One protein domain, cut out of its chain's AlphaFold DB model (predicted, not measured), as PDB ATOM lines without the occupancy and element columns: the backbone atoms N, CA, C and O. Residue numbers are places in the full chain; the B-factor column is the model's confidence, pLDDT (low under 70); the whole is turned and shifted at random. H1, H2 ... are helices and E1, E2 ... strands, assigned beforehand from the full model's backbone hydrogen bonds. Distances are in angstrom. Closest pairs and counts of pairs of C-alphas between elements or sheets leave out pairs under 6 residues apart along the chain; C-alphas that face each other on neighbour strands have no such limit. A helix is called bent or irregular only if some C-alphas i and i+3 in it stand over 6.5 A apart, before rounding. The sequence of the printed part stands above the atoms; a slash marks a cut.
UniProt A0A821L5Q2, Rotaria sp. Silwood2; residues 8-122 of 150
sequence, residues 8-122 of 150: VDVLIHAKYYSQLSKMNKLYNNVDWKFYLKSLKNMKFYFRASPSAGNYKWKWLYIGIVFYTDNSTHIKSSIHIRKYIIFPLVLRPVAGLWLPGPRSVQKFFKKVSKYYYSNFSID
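What this domain is: This is residues 8 to 122 of the 150 residues of a protein of Rotaria sp. Silwood2 (UniProt A0A821L5Q2). A strongly twisted sheet in which E1, E2, E3 and E4 run side by side has the helix H1 along it; the long strand E4 runs on beyond them to a looser second part, made of the small hairpin E5 and E6, the short helix H2, the hairpin E7 and E8, and the helix H3, whose end sticks out with residues 116 to 122. The printed part has 115 residues, with three named helices and eight named strands in the order E1 H1 E2 E3 E4 E5 E6 H2 E7 E8 H3. The class is mixed, helices and strands; the larger sheet is branched and mixed, the smaller one, E7 and E8, antiparallel. The whole is only just compact, close to loose, with a radius of gyration of the C-alphas of 16.0 A and spans of 41 by 34 by 30 A.

How they stand to each other: The branched sheet holds E1 (residues 8 to 13), E2 (32 to 36), E3 (41 to 46), E4 (61 to 69), E5 (73 to 75) and E6 (79 to 81). E4 has E1 on one side, parallel at 30 degrees, with N 10 and O 63 2.8 A apart. On the other side lie E3, beside residues 61 to 65 (N 62 and O 44, 2.8 A), and E5, beside residues 67 to 69 (N 75 and O 68, 2.7 A). E2 to E6 form a meander, each strand the antiparallel neighbour of the one before; within hydrogen-bond range are N 33 and O 45 across E2 and E3, 2.8 A apart, and N 74 and O 80 across E5 and E6, 2.8 A apart. H1 (residues 14 to 26) is on this sheet at a height of 8.7 A, over E3 and E4, and runs along the strands, at 1 degree to E4 on the local plane; its closest C-alphas to E4 are Ala 14 and Phe 66, 5.0 A. H2 (residues 82 to 85) and H3 (residues 104 to 118) only graze the sheet. They touch, through residues 104 to 107 of H3 alone; the closest C-alphas are Ile 84 and Phe 107, 6.2 A. E7 (89 to 93) and E8 (96 to 100) form a hairpin, with N 93 and O 96 2.8 A apart, and E7 is apart from H3. In H3 every O i to N i+4 pair is within hydrogen-bond range, in H1 6 of 9, and H2 is too short for such a pair.

Where its parts are: E1 begins at C-alpha 8 (-45.222, 36.159, -25.300). E4 is 25.6 A long and ends at C-alpha 69 (-33.628, 52.633, -16.193). E1 spans 16.7 A, E2 13.3 A, E3 17.1 A, E7 12.3 A and E8 11.7 A; E5 and E6 have three residues each, H2 four. H1 is 19.6 A long and irregular, with C-alphas 15 and 18 7.1 A apart. H3 is 21.0 A long and ends at C-alpha 118 (-45.868, 39.854, -3.710).

The domain as a whole: The C-alphas farthest apart, of Asn 29 and Asp 122, are 45.9 A apart. The printed part has no cut. The link E3 to E4, residues 47 to 60, is long; the others are tight. Mean pLDDT of the printed part is 88.6, and residues 39 and 119 to 122 are under 70.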
ATOM      1  N   VAL A   8     -46.639  35.900 -25.595       88.50
ATOM      2  CA  VAL A   8     -45.222  36.159 -25.300       88.50
ATOM      3  C   VAL A   8     -45.066  37.602 -24.852       88.50
ATOM      4  O   VAL A   8     -45.612  38.495 -25.495       88.50
ATOM      5  N   ASP A   9     -44.288  37.839 -23.797       89.88
ATOM      6  CA  ASP A   9     -43.915  39.186 -23.371       89.88
ATOM      7  C   ASP A   9     -42.515  39.573 -23.849       89.88
ATOM      8  O   ASP A   9     -41.558  38.800 -23.753       89.88
ATOM      9  N   VAL A  10     -42.377  40.821 -24.290       92.94
ATOM     10  CA  VAL A  10     -41.095  41.467 -24.573       92.94
ATOM     11  C   VAL A  10     -40.936  42.728 -23.729       92.94
ATOM     12  O   VAL A  10     -41.880  43.488 -23.505       92.94
ATOM     13  N   LEU A  11     -39.710  42.961 -23.263       92.44
ATOM     14  CA  LEU A  11     -39.337  44.166 -22.529       92.44
ATOM     15  C   LEU A  11     -38.714  45.178 -23.487       92.44
ATOM     16  O   LEU A  11     -37.711  44.885 -24.136       92.44
ATOM     17  N   ILE A  12     -39.277  46.385 -23.537       93.38
ATOM     18  CA  ILE A  12     -38.782  47.476 -24.384       93.38
ATOM     19  C   ILE A  12     -38.513  48.708 -23.522       93.38
ATOM     20  O   ILE A  12     -39.271  49.032 -22.611       93.38
ATOM     21  N   HIS A  13     -37.428  49.424 -23.806       94.12
ATOM     22  CA  HIS A  13     -37.135  50.659 -23.089       94.12
ATOM     23  C   HIS A  13     -38.212  51.722 -23.372       94.12
ATOM     24  O   HIS A  13     -38.536  51.997 -24.528       94.12
ATOM     25  N   ALA A  14     -38.721  52.389 -22.334       93.56
ATOM     26  CA  ALA A  14     -39.820  53.356 -22.414       93.56
ATOM     27  C   ALA A  14     -39.543  54.529 -23.372       93.56
ATOM     28  O   ALA A  14     -40.465  55.049 -23.991       93.56
ATOM     29  N   LYS A  15     -38.269  54.900 -23.572       94.12
ATOM     30  CA  LYS A  15     -37.846  55.894 -24.586       94.12
ATOM     31  C   LYS A  15     -38.365  55.598 -26.003       94.12
ATOM     32  O   LYS A  15     -38.576  56.525 -26.776       94.12
ATOM     33  N   TYR A  16     -38.601  54.328 -26.334       92.19
ATOM     34  CA  TYR A  16     -39.106  53.910 -27.644       92.19
ATOM     35  C   TYR A  16     -40.637  53.967 -27.756       92.19
ATOM     36  O   TYR A  16     -41.179  53.789 -28.845       92.19
ATOM     37  N   TYR A  17     -41.354  54.266 -26.668       89.75
ATOM     38  CA  TYR A  17     -42.817  54.315 -26.657       89.75
ATOM     39  C   TYR A  17     -43.384  55.268 -27.719       89.75
ATOM     40  O   TYR A  17     -44.277  54.898 -28.481       89.75
ATOM     41  N   SER A  18     -42.845  56.492 -27.801       89.31
ATOM     42  CA  SER A  18     -43.313  57.505 -28.758       89.31
ATOM     43  C   SER A  18     -43.133  57.043 -30.206       89.31
ATOM     44  O   SER A  18     -44.028  57.217 -31.030       89.31
ATOM     45  N   GLN A  19     -42.013  56.383 -30.508       89.94
ATOM     46  CA  GLN A  19     -41.727  55.855 -31.842       89.94
ATOM     47  C   GLN A  19     -42.694  54.724 -32.212       89.94
ATOM     48  O   GLN A  19     -43.320  54.792 -33.266       89.94
ATOM     49  N   LEU A  20     -42.914  53.755 -31.317       87.69
ATOM     50  CA  LEU A  20     -43.881  52.670 -31.534       87.69
ATOM     51  C   LEU A  20     -45.315  53.197 -31.713       87.69
ATOM     52  O   LEU A  20     -46.056  52.736 -32.581       87.69
ATOM     53  N   SER A  21     -45.700  54.213 -30.936       83.94
ATOM     54  CA  SER A  21     -47.005  54.876 -31.064       83.94
ATOM     55  C   SER A  21     -47.172  55.571 -32.421       83.94
ATOM     56  O   SER A  21     -48.229  55.465 -33.046       83.94
ATOM     57  N   LYS A  22     -46.121  56.237 -32.922       88.19
ATOM     58  CA  LYS A  22     -46.113  56.848 -34.261       88.19
ATOM     59  C   LYS A  22     -46.180  55.797 -35.368       88.19
ATOM     60  O   LYS A  22     -46.991  55.953 -36.277       88.19
ATOM     61  N   MET A  23     -45.409  54.711 -35.266       85.38
ATOM     62  CA  MET A  23     -45.457  53.600 -36.228       85.38
ATOM     63  C   MET A  23     -46.877  53.048 -36.375       85.38
ATOM     64  O   MET A  23     -47.339  52.842 -37.491       85.38
ATOM     65  N   ASN A  24     -47.608  52.894 -35.268       80.75
ATOM     66  CA  ASN A  24     -48.990  52.414 -35.307       80.75
ATOM     67  C   ASN A  24     -49.951  53.328 -36.090       80.75
ATOM     68  O   ASN A  24     -50.958  52.852 -36.602       80.75
ATOM     69  N   LYS A  25     -49.672  54.638 -36.150       80.62
ATOM     70  CA  LYS A  25     -50.477  55.606 -36.912       80.62
ATOM     71  C   LYS A  25     -50.075  55.650 -38.385       80.62
ATOM     72  O   LYS A  25     -50.942  55.766 -39.242       80.62
ATOM     73  N   LEU A  26     -48.771  55.580 -38.660       83.31
ATOM     74  CA  LEU A  26     -48.215  55.681 -40.011       83.31
ATOM     75  C   LEU A  26     -48.474  54.413 -40.831       83.31
ATOM     76  O   LEU A  26     -48.837  54.493 -42.000       83.31
ATOM     77  N   TYR A  27     -48.352  53.241 -40.213       81.06
ATOM     78  CA  TYR A  27     -48.523  51.956 -40.884       81.06
ATOM     79  C   TYR A  27     -49.948  51.424 -40.702       81.06
ATOM     80  O   TYR A  27     -50.184  50.393 -40.075       81.06
ATOM     81  N   ASN A  28     -50.935  52.138 -41.245       74.94
ATOM     82  CA  ASN A  28     -52.329  51.691 -41.166       74.94
ATOM     83  C   ASN A  28     -52.669  50.546 -42.139       74.94
ATOM     84  O   ASN A  28     -53.629  49.818 -41.878       74.94
ATOM     85  N   ASN A  29     -51.856  50.353 -43.183       81.62
ATOM     86  CA  ASN A  29     -52.071  49.375 -44.259       81.62
ATOM     87  C   ASN A  29     -51.167  48.133 -44.160       81.62
ATOM     88  O   ASN A  29     -50.989  47.428 -45.144       81.62
ATOM     89  N   VAL A  30     -50.567  47.870 -42.996       89.19
ATOM     90  CA  VAL A  30     -49.761  46.657 -42.768       89.19
ATOM     91  C   VAL A  30     -50.566  45.598 -42.025       89.19
ATOM     92  O   VAL A  30     -51.477  45.927 -41.261       89.19
ATOM     93  N   ASP A  31     -50.179  44.334 -42.175       92.00
ATOM     94  CA  ASP A  31     -50.890  43.180 -41.602       92.00
ATOM     95  C   ASP A  31     -50.836  43.086 -40.077       92.00
ATOM     96  O   ASP A  31     -51.464  42.214 -39.480       92.00
ATOM     97  N   TRP A  32     -50.119  43.987 -39.415       91.50
ATOM     98  CA  TRP A  32     -50.000  44.050 -37.966       91.50
ATOM     99  C   TRP A  32     -50.514  45.373 -37.402       91.50
ATOM    100  O   TRP A  32     -50.758  46.353 -38.112       91.50
ATOM    101  N   LYS A  33     -50.746  45.389 -36.089       90.94
ATOM    102  CA  LYS A  33     -51.211  46.565 -35.360       90.94
ATOM    103  C   LYS A  33     -50.717  46.547 -33.920       90.94
ATOM    104  O   LYS A  33     -50.587  45.488 -33.304       90.94
ATOM    105  N   PHE A  34     -50.512  47.736 -33.363       90.00
ATOM    106  CA  PHE A  34     -50.369  47.921 -31.927       90.00
ATOM    107  C   PHE A  34     -51.698  48.363 -31.306       90.00
ATOM    108  O   PHE A  34     -52.359  49.300 -31.762       90.00
ATOM    109  N   TYR A  35     -52.075  47.723 -30.207       88.88
ATOM    110  CA  TYR A  35     -53.114  48.202 -29.308       88.88
ATOM    111  C   TYR A  35     -52.459  48.804 -28.069       88.88
ATOM    112  O   TYR A  35     -51.807  48.111 -27.282       88.88
ATOM    113  N   LEU A  36     -52.634  50.113 -27.900       83.00
ATOM    114  CA  LEU A  36     -52.141  50.846 -26.743       83.00
ATOM    115  C   LEU A  36     -53.238  50.884 -25.680       83.00
ATOM    116  O   LEU A  36     -54.257  51.546 -25.867       83.00
ATOM    117  N   LYS A  37     -53.029  50.174 -24.567       71.88
ATOM    118  CA  LYS A  37     -53.921  50.270 -23.402       71.88
ATOM    119  C   LYS A  37     -53.456  51.362 -22.442       71.88
ATOM    120  O   LYS A  37     -54.283  52.059 -21.864       71.88
ATOM    121  N   SER A  38     -52.143  51.497 -22.249       72.50
ATOM    122  CA  SER A  38     -51.536  52.517 -21.390       72.50
ATOM    123  C   SER A  38     -50.052  52.708 -21.715       72.50
ATOM    124  O   SER A  38     -49.464  51.918 -22.452       72.50
ATOM    125  N   LEU A  39     -49.418  53.705 -21.087       69.44
ATOM    126  CA  LEU A  39     -47.958  53.891 -21.115       69.44
ATOM    127  C   LEU A  39     -47.178  52.685 -20.560       69.44
ATOM    128  O   LEU A  39     -45.975  52.582 -20.770       69.44
ATOM    129  N   LYS A  40     -47.843  51.793 -19.814       71.75
ATOM    130  CA  LYS A  40     -47.200  50.654 -19.146       71.75
ATOM    131  C   LYS A  40     -47.225  49.389 -19.996       71.75
ATOM    132  O   LYS A  40     -46.278  48.616 -19.919       71.75
ATOM    133  N   ASN A  41     -48.282  49.196 -20.791       79.25
ATOM    134  CA  ASN A  41     -48.516  47.963 -21.537       79.25
ATOM    135  C   ASN A  41     -49.085  48.251 -22.931       79.25
ATOM    136  O   ASN A  41     -50.116  48.920 -23.084       79.25
ATOM    137  N   MET A  42     -48.443  47.667 -23.935       90.94
ATOM    138  CA  MET A  42     -48.865  47.684 -25.333       90.94
ATOM    139  C   MET A  42     -48.999  46.241 -25.825       90.94
ATOM    140  O   MET A  42     -48.323  45.348 -25.326       90.94
ATOM    141  N   LYS A  43     -49.901  45.990 -26.773       92.75
ATOM    142  CA  LYS A  43     -50.033  44.681 -27.424       92.75
ATOM    143  C   LYS A  43     -49.747  44.815 -28.906       92.75
ATOM    144  O   LYS A  43     -50.296  45.713 -29.534       92.75
ATOM    145  N   PHE A  44     -48.946  43.919 -29.454       93.00
ATOM    146  CA  PHE A  44     -48.753  43.751 -30.891       93.00
ATOM    147  C   PHE A  44     -49.526  42.518 -31.358       93.00
ATOM    148  O   PHE A  44     -49.478  41.487 -30.693       93.00
ATOM    149  N   TYR A  45     -50.248  42.614 -32.468       92.88
ATOM    150  CA  TYR A  45     -51.022  41.501 -33.024       92.88
ATOM    151  C   TYR A  45     -51.182  41.646 -34.536       92.88
ATOM    152  O   TYR A  45     -51.087  42.752 -35.075       92.88
ATOM    153  N   PHE A  46     -51.476  40.538 -35.215       92.94
ATOM    154  CA  PHE A  46     -51.812  40.558 -36.636       92.94
ATOM    155  C   PHE A  46     -53.299  40.860 -36.844       92.94
ATOM    156  O   PHE A  46     -54.173  40.434 -36.089       92.94
ATOM    157  N   ARG A  47     -53.618  41.620 -37.888       91.19
ATOM    158  CA  ARG A  47     -54.988  42.025 -38.226       91.19
ATOM    159  C   ARG A  47     -55.852  40.840 -38.620       91.19
ATOM    160  O   ARG A  47     -57.032  40.840 -38.282       91.19
ATOM    161  N   ALA A  48     -55.270  39.835 -39.267       93.00
ATOM    162  CA  ALA A  48     -55.954  38.600 -39.642       93.00
ATOM    163  C   ALA A  48     -56.208  37.653 -38.451       93.00
ATOM    164  O   ALA A  48     -56.923  36.668 -38.590       93.00
ATOM    165  N   SER A  49     -55.666  37.949 -37.265       92.50
ATOM    166  CA  SER A  49     -55.820  37.095 -36.088       92.50
ATOM    167  C   SER A  49     -57.269  37.037 -35.559       92.50
ATOM    168  O   SER A  49     -58.014  38.025 -35.676       92.50
ATOM    169  N   PRO A  50     -57.679  35.908 -34.945       93.69
ATOM    170  CA  PRO A  50     -58.948  35.778 -34.231       93.69
ATOM    171  C   PRO A  50     -59.202  36.874 -33.190       93.69
ATOM    172  O   PRO A  50     -58.291  37.374 -32.525       93.69
ATOM    173  N   SER A  51     -60.469  37.244 -33.008       92.00
ATOM    174  CA  SER A  51     -60.866  38.177 -31.951       92.00
ATOM    175  C   SER A  51     -60.635  37.564 -30.572       92.00
ATOM    176  O   SER A  51     -60.996  36.416 -30.321       92.00
ATOM    177  N   ALA A  52     -60.092  38.349 -29.643       89.62
ATOM    178  CA  ALA A  52     -59.950  37.938 -28.251       89.62
ATOM    179  C   ALA A  52     -61.226  38.289 -27.462       89.62
ATOM    180  O   ALA A  52     -61.218  39.149 -26.586       89.62
ATOM    181  N   GLY A  53     -62.362  37.685 -27.820       89.31
ATOM    182  CA  GLY A  53     -63.662  38.015 -27.221       89.31
ATOM    183  C   GLY A  53     -64.005  39.505 -27.349       89.31
ATOM    184  O   GLY A  53     -63.955  40.061 -28.442       89.31
ATOM    185  N   ASN A  54     -64.301  40.164 -26.224       90.00
ATOM    186  CA  ASN A  54     -64.698  41.581 -26.178       90.00
ATOM    187  C   ASN A  54     -63.512  42.564 -26.182       90.00
ATOM    188  O   ASN A  54     -63.691  43.774 -26.008       90.00
ATOM    189  N   TYR A  55     -62.280  42.074 -26.324       89.00
ATOM    190  CA  TYR A  55     -61.111  42.941 -26.361       89.00
ATOM    191  C   TYR A  55     -60.914  43.581 -27.743       89.00
ATOM    192  O   TYR A  55     -61.105  42.960 -28.781       89.00
ATOM    193  N   LYS A  56     -60.438  44.835 -27.756       90.06
ATOM    194  CA  LYS A  56     -60.100  45.571 -28.994       90.06
ATOM    195  C   LYS A  56     -58.833  45.053 -29.702       90.06
ATOM    196  O   LYS A  56     -58.556  45.454 -30.830       90.06
ATOM    197  N   TRP A  57     -58.040  44.224 -29.027       91.62
ATOM    198  CA  TRP A  57     -56.865  43.539 -29.573       91.62
ATOM    199  C   TRP A  57     -57.227  42.101 -29.970       91.62
ATOM    200  O   TRP A  57     -58.241  41.571 -29.519       91.62
ATOM    201  N   LYS A  58     -56.403  41.468 -30.809       92.50
ATOM    202  CA  LYS A  58     -56.653  40.122 -31.351       92.50
ATOM    203  C   LYS A  58     -55.681  39.089 -30.785       92.50
ATOM    204  O   LYS A  58     -54.591  39.453 -30.352       92.50
ATOM    205  N   TRP A  59     -56.089  37.825 -30.777       90.44
ATOM    206  CA  TRP A  59     -55.270  36.681 -30.377       90.44
ATOM    207  C   TRP A  59     -54.815  35.916 -31.621       90.44
ATOM    208  O   TRP A  59     -55.653  35.622 -32.462       90.44
ATOM    209  N   LEU A  60     -53.549  35.532 -31.795       90.38
ATOM    210  CA  LEU A  60     -52.396  35.660 -30.891       90.38
ATOM    211  C   LEU A  60     -51.837  37.090 -30.795       90.38
ATOM    212  O   LEU A  60     -51.973  37.888 -31.723       90.38
ATOM    213  N   TYR A  61     -51.176  37.401 -29.675       91.88
ATOM    214  CA  TYR A  61     -50.533  38.698 -29.449       91.88
ATOM    215  C   TYR A  61     -49.169  38.575 -28.759       91.88
ATOM    216  O   TYR A  61     -48.893  37.613 -28.043       91.88
ATOM    217  N   ILE A  62     -48.346  39.607 -28.937       93.00
ATOM    218  CA  ILE A  62     -47.121  39.854 -28.174       93.00
ATOM    219  C   ILE A  62     -47.403  40.991 -27.187       93.00
ATOM    220  O   ILE A  62     -47.823  42.086 -27.581       93.00
ATOM    221  N   GLY A  63     -47.203  40.731 -25.898       92.75
ATOM    222  CA  GLY A  63     -47.226  41.733 -24.842       92.75
ATOM    223  C   GLY A  63     -45.935  42.547 -24.850       92.75
ATOM    224  O   GLY A  63     -44.838  42.005 -24.899       92.75
ATOM    225  N   ILE A  64     -46.053  43.867 -24.819       92.81
ATOM    226  CA  ILE A  64     -44.924  44.788 -24.721       92.81
ATOM    227  C   ILE A  64     -45.013  45.476 -23.369       92.81
ATOM    228  O   ILE A  64     -45.936  46.260 -23.114       92.81
ATOM    229  N   VAL A  65     -44.025  45.195 -22.527       92.00
ATOM    230  CA  VAL A  65     -43.863  45.803 -21.211       92.00
ATOM    231  C   VAL A  65     -42.746  46.833 -21.292       92.00
ATOM    232  O   VAL A  65     -41.619  46.527 -21.690       92.00
ATOM    233  N   PHE A  66     -43.048  48.067 -20.898       93.00
ATOM    234  CA  PHE A  66     -42.048  49.126 -20.901       93.00
ATOM    235  C   PHE A  66     -41.231  49.137 -19.609       93.00
ATOM    236  O   PHE A  66     -41.779  49.027 -18.510       93.00
ATOM    237  N   TYR A  67     -39.915  49.306 -19.739       93.19
ATOM    238  CA  TYR A  67     -39.021  49.570 -18.611       93.19
ATOM    239  C   TYR A  67     -38.354  50.941 -18.753       93.19
ATOM    240  O   TYR A  67     -38.023  51.373 -19.856       93.19
ATOM    241  N   THR A  68     -38.135  51.625 -17.638       95.56
ATOM    242  CA  THR A  68     -37.179  52.736 -17.537       95.56
ATOM    243  C   THR A  68     -35.914  52.235 -16.865       95.56
ATOM    244  O   THR A  68     -35.870  51.112 -16.360       95.56
ATOM    245  N   ASP A  69     -34.857  53.025 -16.853       95.88
ATOM    246  CA  ASP A  69     -33.628  52.633 -16.193       95.88
ATOM    247  C   ASP A  69     -32.898  53.829 -15.577       95.88
ATOM    248  O   ASP A  69     -33.231  54.991 -15.798       95.88
ATOM    249  N   ASN A  70     -31.933  53.517 -14.721       95.50
ATOM    250  CA  ASN A  70     -30.941  54.462 -14.220       95.50
ATOM    251  C   ASN A  70     -29.539  53.869 -14.432       95.50
ATOM    252  O   ASN A  70     -29.383  52.889 -15.161       95.50
ATOM    253  N   SER A  71     -28.496  54.422 -13.814       96.12
ATOM    254  CA  SER A  71     -27.115  53.945 -14.008       96.12
ATOM    255  C   SER A  71     -26.914  52.453 -13.698       96.12
ATOM    256  O   SER A  71     -26.089  51.802 -14.333       96.12
ATOM    257  N   THR A  72     -27.690  51.872 -12.778       96.00
ATOM    258  CA  THR A  72     -27.428  50.524 -12.245       96.00
ATOM    259  C   THR A  72     -28.583  49.539 -12.402       96.00
ATOM    260  O   THR A  72     -28.348  48.328 -12.373       96.00
ATOM    261  N   HIS A  73     -29.816  50.010 -12.578       95.81
ATOM    262  CA  HIS A  73     -31.018  49.179 -12.580       95.81
ATOM    263  C   HIS A  73     -31.931  49.496 -13.759       95.81
ATOM    264  O   HIS A  73     -32.014  50.638 -14.202       95.81
ATOM    265  N   ILE A  74     -32.656  48.479 -14.215       94.88
ATOM    266  CA  ILE A  74     -33.910  48.659 -14.937       94.88
ATOM    267  C   ILE A  74     -35.071  48.650 -13.938       94.88
ATOM    268  O   ILE A  74     -35.018  47.970 -12.906       94.88
ATOM    269  N   LYS A  75     -36.120  49.390 -14.270       91.75
ATOM    270  CA  LYS A  75     -37.352  49.547 -13.509       91.75
ATOM    271  C   LYS A  75     -38.541  49.288 -14.430       91.75
ATOM    272  O   LYS A  75     -38.813  50.059 -15.345       91.75
ATOM    273  N   SER A  76     -39.252  48.202 -14.169       86.19
ATOM    274  CA  SER A  76     -40.576  47.921 -14.733       86.19
ATOM    275  C   SER A  76     -41.551  47.648 -13.578       86.19
ATOM    276  O   SER A  76     -41.598  48.427 -12.625       86.19
ATOM    277  N   SER A  77     -42.279  46.530 -13.604       80.75
ATOM    278  CA  SER A  77     -42.907  45.941 -12.416       80.75
ATOM    279  C   SER A  77     -41.877  45.433 -11.398       80.75
ATOM    280  O   SER A  77     -42.191  45.308 -10.221       80.75
ATOM    281  N   ILE A  78     -40.638  45.170 -11.833       83.06
ATOM    282  CA  ILE A  78     -39.553  44.642 -10.997       83.06
ATOM    283  C   ILE A  78     -38.315  45.531 -11.166       83.06
ATOM    284  O   ILE A  78     -38.040  46.033 -12.257       83.06
ATOM    285  N   HIS A  79     -37.555  45.720 -10.085       90.38
ATOM    286  CA  HIS A  79     -36.257  46.399 -10.118       90.38
ATOM    287  C   HIS A  79     -35.137  45.367 -10.272       90.38
ATOM    288  O   HIS A  79     -34.928  44.524  -9.394       90.38
ATOM    289  N   ILE A  80     -34.408  45.416 -11.389       93.12
ATOM    290  CA  ILE A  80     -33.370  44.428 -11.724       93.12
ATOM    291  C   ILE A  80     -32.070  45.150 -12.063       93.12
ATOM    292  O   ILE A  80     -32.065  46.106 -12.830       93.12
ATOM    293  N   ARG A  81     -30.946  44.686 -11.506       95.62
ATOM    294  CA  ARG A  81     -29.625  45.245 -11.817       95.62
ATOM    295  C   ARG A  81     -29.263  45.004 -13.280       95.62
ATOM    296  O   ARG A  81     -29.347  43.873 -13.756       95.62
ATOM    297  N   LYS A  82     -28.783  46.044 -13.962       96.12
ATOM    298  CA  LYS A  82     -28.430  46.020 -15.387       96.12
ATOM    299  C   LYS A  82     -27.449  44.912 -15.740       96.12
ATOM    300  O   LYS A  82     -27.672  44.243 -16.737       96.12
ATOM    301  N   TYR A  83     -26.441  44.646 -14.907       96.44
ATOM    302  CA  TYR A  83     -25.442  43.602 -15.184       96.44
ATOM    303  C   TYR A  83     -26.036  42.183 -15.304       96.44
ATOM    304  O   TYR A  83     -25.390  41.283 -15.835       96.44
ATOM    305  N   ILE A  84     -27.247  41.947 -14.777       96.12
ATOM    306  CA  ILE A  84     -27.945  40.657 -14.906       96.12
ATOM    307  C   ILE A  84     -28.480  40.480 -16.336       96.12
ATOM    308  O   ILE A  84     -28.581  39.354 -16.830       96.12
ATOM    309  N   ILE A  85     -28.816  41.593 -16.989       95.69
ATOM    310  CA  ILE A  85     -29.498  41.649 -18.282       95.69
ATOM    311  C   ILE A  85     -28.513  41.961 -19.404       95.69
ATOM    312  O   ILE A  85     -28.521  41.266 -20.413       95.69
ATOM    313  N   PHE A  86     -27.667  42.971 -19.214       96.69
ATOM    314  CA  PHE A  86     -26.786  43.522 -20.233       96.69
ATOM    315  C   PHE A  86     -25.335  43.012 -20.108       96.69
ATOM    316  O   PHE A  86     -24.874  42.740 -18.994       96.69
ATOM    317  N   PRO A  87     -24.588  42.940 -21.227       97.25
ATOM    318  CA  PRO A  87     -25.078  43.069 -22.606       97.25
ATOM    319  C   PRO A  87     -26.080  41.963 -22.961       97.25
ATOM    320  O   PRO A  87     -26.036  40.879 -22.385       97.25
ATOM    321  N   LEU A  88     -27.014  42.255 -23.869       96.81
ATOM    322  CA  LEU A  88     -27.962  41.244 -24.337       96.81
ATOM    323  C   LEU A  88     -27.207  40.165 -25.118       96.81
ATOM    324  O   LEU A  88     -26.244  40.461 -25.821       96.81
ATOM    325  N   VAL A  89     -27.653  38.920 -24.988       97.19
ATOM    326  CA  VAL A  89     -27.076  37.763 -25.682       97.19
ATOM    327  C   VAL A  89     -28.178  37.102 -26.496       97.19
ATOM    328  O   VAL A  89     -29.298  36.963 -25.999       97.19
ATOM    329  N   LEU A  90     -27.881  36.706 -27.735       97.56
ATOM    330  CA  LEU A  90     -28.837  35.988 -28.576       97.56
ATOM    331  C   LEU A  90     -29.139  34.613 -27.981       97.56
ATOM    332  O   LEU A  90     -28.240  33.892 -27.545       97.56
ATOM    333  N   ARG A  91     -30.420  34.253 -27.946       94.50
ATOM    334  CA  ARG A  91     -30.900  32.974 -27.418       94.50
ATOM    335  C   ARG A  91     -31.965  32.381 -28.335       94.50
ATOM    336  O   ARG A  91     -32.751  33.145 -28.899       94.50
ATOM    337  N   PRO A  92     -32.026  31.045 -28.453       94.88
ATOM    338  CA  PRO A  92     -33.025  30.389 -29.279       94.88
ATOM    339  C   PRO A  92     -34.409  30.474 -28.622       94.88
ATOM    340  O   PRO A  92     -34.588  30.082 -27.467       94.88
ATOM    341  N   VAL A  93     -35.399  30.975 -29.361       90.25
ATOM    342  CA  VAL A  93     -36.810  31.047 -28.960       90.25
ATOM    343  C   VAL A  93     -37.676  30.797 -30.192       90.25
ATOM    344  O   VAL A  93     -37.656  31.589 -31.124       90.25
ATOM    345  N   ALA A  94     -38.456  29.709 -30.191       86.75
ATOM    346  CA  ALA A  94     -39.391  29.372 -31.278       86.75
ATOM    347  C   ALA A  94     -38.746  29.386 -32.686       86.75
ATOM    348  O   ALA A  94     -39.307  29.931 -33.627       86.75
ATOM    349  N   GLY A  95     -37.537  28.825 -32.814       91.38
ATOM    350  CA  GLY A  95     -36.786  28.795 -34.078       91.38
ATOM    351  C   GLY A  95     -36.063  30.101 -34.437       91.38
ATOM    352  O   GLY A  95     -35.322  30.129 -35.412       91.38
ATOM    353  N   LEU A  96     -36.223  31.165 -33.643       94.00
ATOM    354  CA  LEU A  96     -35.558  32.454 -33.836       94.00
ATOM    355  C   LEU A  96     -34.405  32.647 -32.846       94.00
ATOM    356  O   LEU A  96     -34.423  32.105 -31.742       94.00
ATOM    357  N   TRP A  97     -33.440  33.491 -33.208       96.31
ATOM    358  CA  TRP A  97     -32.405  33.988 -32.300       96.31
ATOM    359  C   TRP A  97     -32.764  35.393 -31.833       96.31
ATOM    360  O   TRP A  97     -32.638  36.358 -32.584       96.31
ATOM    361  N   LEU A  98     -33.228  35.512 -30.589       95.31
ATOM    362  CA  LEU A  98     -33.717  36.773 -30.032       95.31
ATOM    363  C   LEU A  98     -32.819  37.270 -28.892       95.31
ATOM    364  O   LEU A  98     -32.241  36.458 -28.163       95.31
ATOM    365  N   PRO A  99     -32.694  38.595 -28.706       96.62
ATOM    366  CA  PRO A  99     -31.907  39.153 -27.619       96.62
ATOM    367  C   PRO A  99     -32.556  38.841 -26.267       96.62
ATOM    368  O   PRO A  99     -33.713  39.174 -26.016       96.62
ATOM    369  N   GLY A 100     -31.787  38.225 -25.372       95.25
ATOM    370  CA  GLY A 100     -32.207  37.907 -24.013       95.25
ATOM    371  C   GLY A 100     -31.177  38.324 -22.960       95.25
ATOM    372  O   GLY A 100     -30.062  38.735 -23.295       95.25
ATOM    373  N   PRO A 101     -31.517  38.200 -21.664       95.44
ATOM    374  CA  PRO A 101     -30.601  38.520 -20.575       95.44
ATOM    375  C   PRO A 101     -29.284  37.737 -20.663       95.44
ATOM    376  O   PRO A 101     -29.287  36.520 -20.905       95.44
ATOM    377  N   ARG A 102     -28.158  38.397 -20.358       96.12
ATOM    378  CA  ARG A 102     -26.852  37.737 -20.196       96.12
ATOM    379  C   ARG A 102     -26.930  36.572 -19.217       96.12
ATOM    380  O   ARG A 102     -26.446  35.485 -19.513       96.12
ATOM    381  N   SER A 103     -27.570  36.779 -18.067       95.44
ATOM    382  CA  SER A 103     -27.674  35.777 -17.007       95.44
ATOM    383  C   SER A 103     -29.130  35.410 -16.714       95.44
ATOM    384  O   SER A 103     -29.702  35.834 -15.706       95.44
ATOM    385  N   VAL A 104     -29.703  34.551 -17.560       90.75
ATOM    386  CA  VAL A 104     -31.094  34.067 -17.462       90.75
ATOM    387  C   VAL A 104     -31.421  33.460 -16.094       90.75
ATOM    388  O   VAL A 104     -32.448  33.793 -15.517       90.75
ATOM    389  N   GLN A 105     -30.525  32.660 -15.508       91.56
ATOM    390  CA  GLN A 105     -30.744  32.066 -14.181       91.56
ATOM    391  C   GLN A 105     -30.896  33.129 -13.079       91.56
ATOM    392  O   GLN A 105     -31.838  33.087 -12.290       91.56
ATOM    393  N   LYS A 106     -29.997  34.125 -13.033       93.44
ATOM    394  CA  LYS A 106     -30.093  35.243 -12.071       93.44
ATOM    395  C   LYS A 106     -31.331  36.102 -12.321       93.44
ATOM    396  O   LYS A 106     -31.944  36.552 -11.353       93.44
ATOM    397  N   PHE A 107     -31.693  36.318 -13.587       91.44
ATOM    398  CA  PHE A 107     -32.920  37.017 -13.959       91.44
ATOM    399  C   PHE A 107     -34.145  36.278 -13.410       91.44
ATOM    400  O   PHE A 107     -34.872  36.851 -12.601       91.44
ATOM    401  N   PHE A 108     -34.308  34.988 -13.726       88.12
ATOM    402  CA  PHE A 108     -35.416  34.181 -13.216       88.12
ATOM    403  C   PHE A 108     -35.433  34.120 -11.692       88.12
ATOM    404  O   PHE A 108     -36.471  34.382 -11.104       88.12
ATOM    405  N   LYS A 109     -34.292  33.915 -11.021       88.75
ATOM    406  CA  LYS A 109     -34.232  33.934  -9.549       88.75
ATOM    407  C   LYS A 109     -34.775  35.241  -8.958       88.75
ATOM    408  O   LYS A 109     -35.454  35.216  -7.932       88.75
ATOM    409  N   LYS A 110     -34.480  36.388  -9.578       88.75
ATOM    410  CA  LYS A 110     -34.999  37.695  -9.140       88.75
ATOM    411  C   LYS A 110     -36.490  37.841  -9.418       88.75
ATOM    412  O   LYS A 110     -37.211  38.271  -8.522       88.75
ATOM    413  N   VAL A 111     -36.933  37.457 -10.612       85.75
ATOM    414  CA  VAL A 111     -38.344  37.497 -11.007       85.75
ATOM    415  C   VAL A 111     -39.174  36.582 -10.105       85.75
ATOM    416  O   VAL A 111     -40.096  37.056  -9.451       85.75
ATOM    417  N   SER A 112     -38.792  35.314  -9.961       83.25
ATOM    418  CA  SER A 112     -39.455  34.351  -9.081       83.25
ATOM    419  C   SER A 112     -39.514  34.848  -7.640       83.25
ATOM    420  O   SER A 112     -40.581  34.812  -7.038       83.25
ATOM    421  N   LYS A 113     -38.411  35.383  -7.089       84.19
ATOM    422  CA  LYS A 113     -38.422  35.949  -5.731       84.19
ATOM    423  C   LYS A 113     -39.464  37.060  -5.591       84.19
ATOM    424  O   LYS A 113     -40.196  37.053  -4.611       84.19
ATOM    425  N   TYR A 114     -39.528  37.983  -6.554       83.12
ATOM    426  CA  TYR A 114     -40.525  39.054  -6.560       83.12
ATOM    427  C   TYR A 114     -41.954  38.501  -6.630       83.12
ATOM    428  O   TYR A 114     -42.816  38.946  -5.875       83.12
ATOM    429  N   TYR A 115     -42.210  37.519  -7.497       76.75
ATOM    430  CA  TYR A 115     -43.534  36.916  -7.616       76.75
ATOM    431  C   TYR A 115     -43.956  36.206  -6.324       76.75
ATOM    432  O   TYR A 115     -45.030  36.483  -5.803       76.75
ATOM    433  N   TYR A 116     -43.090  35.370  -5.747       71.88
ATOM    434  CA  TYR A 116     -43.389  34.645  -4.507       71.88
ATOM    435  C   TYR A 116     -43.516  35.537  -3.267       71.88
ATOM    436  O   TYR A 116     -44.075  35.091  -2.268       71.88
ATOM    437  N   SER A 117     -42.956  36.751  -3.285       76.25
ATOM    438  CA  SER A 117     -43.087  37.694  -2.168       76.25
ATOM    439  C   SER A 117     -44.316  38.588  -2.271       76.25
ATOM    440  O   SER A 117     -44.806  39.036  -1.243       76.25
ATOM    441  N   ASN A 118     -44.788  38.884  -3.486       71.25
ATOM    442  CA  ASN A 118     -45.868  39.854  -3.710       71.25
ATOM    443  C   ASN A 118     -47.201  39.208  -4.098       71.25
ATOM    444  O   ASN A 118     -48.228  39.879  -4.081       71.25
ATOM    445  N   PHE A 119     -47.195  37.925  -4.446       68.31
ATOM    446  CA  PHE A 119     -48.398  37.178  -4.767       68.31
ATOM    447  C   PHE A 119     -48.451  35.928  -3.896       68.31
ATOM    448  O   PHE A 119     -47.457  35.207  -3.772       68.31
ATOM    449  N   SER A 120     -49.624  35.653  -3.323       59.03
ATOM    450  CA  SER A 120     -49.936  34.411  -2.607       59.03
ATOM    451  C   SER A 120     -50.052  33.251  -3.597       59.03
ATOM    452  O   SER A 120     -51.117  32.673  -3.792       59.03
ATOM    453  N   ILE A 121     -48.954  32.951  -4.284       57.81
ATOM    454  CA  ILE A 121     -48.827  31.768  -5.124       57.81
ATOM    455  C   ILE A 121     -48.667  30.602  -4.160       57.81
ATOM    456  O   ILE A 121     -47.779  30.627  -3.303       57.81
ATOM    457  N   ASP A 122     -49.528  29.595  -4.287       50.31
ATOM    458  CA  ASP A 122     -49.386  28.365  -3.523       50.31
ATOM    459  C   ASP A 122     -48.011  27.750  -3.824       50.31
ATOM    460  O   ASP A 122     -47.768  27.177  -4.888       50.31
TER     461      ASP A 122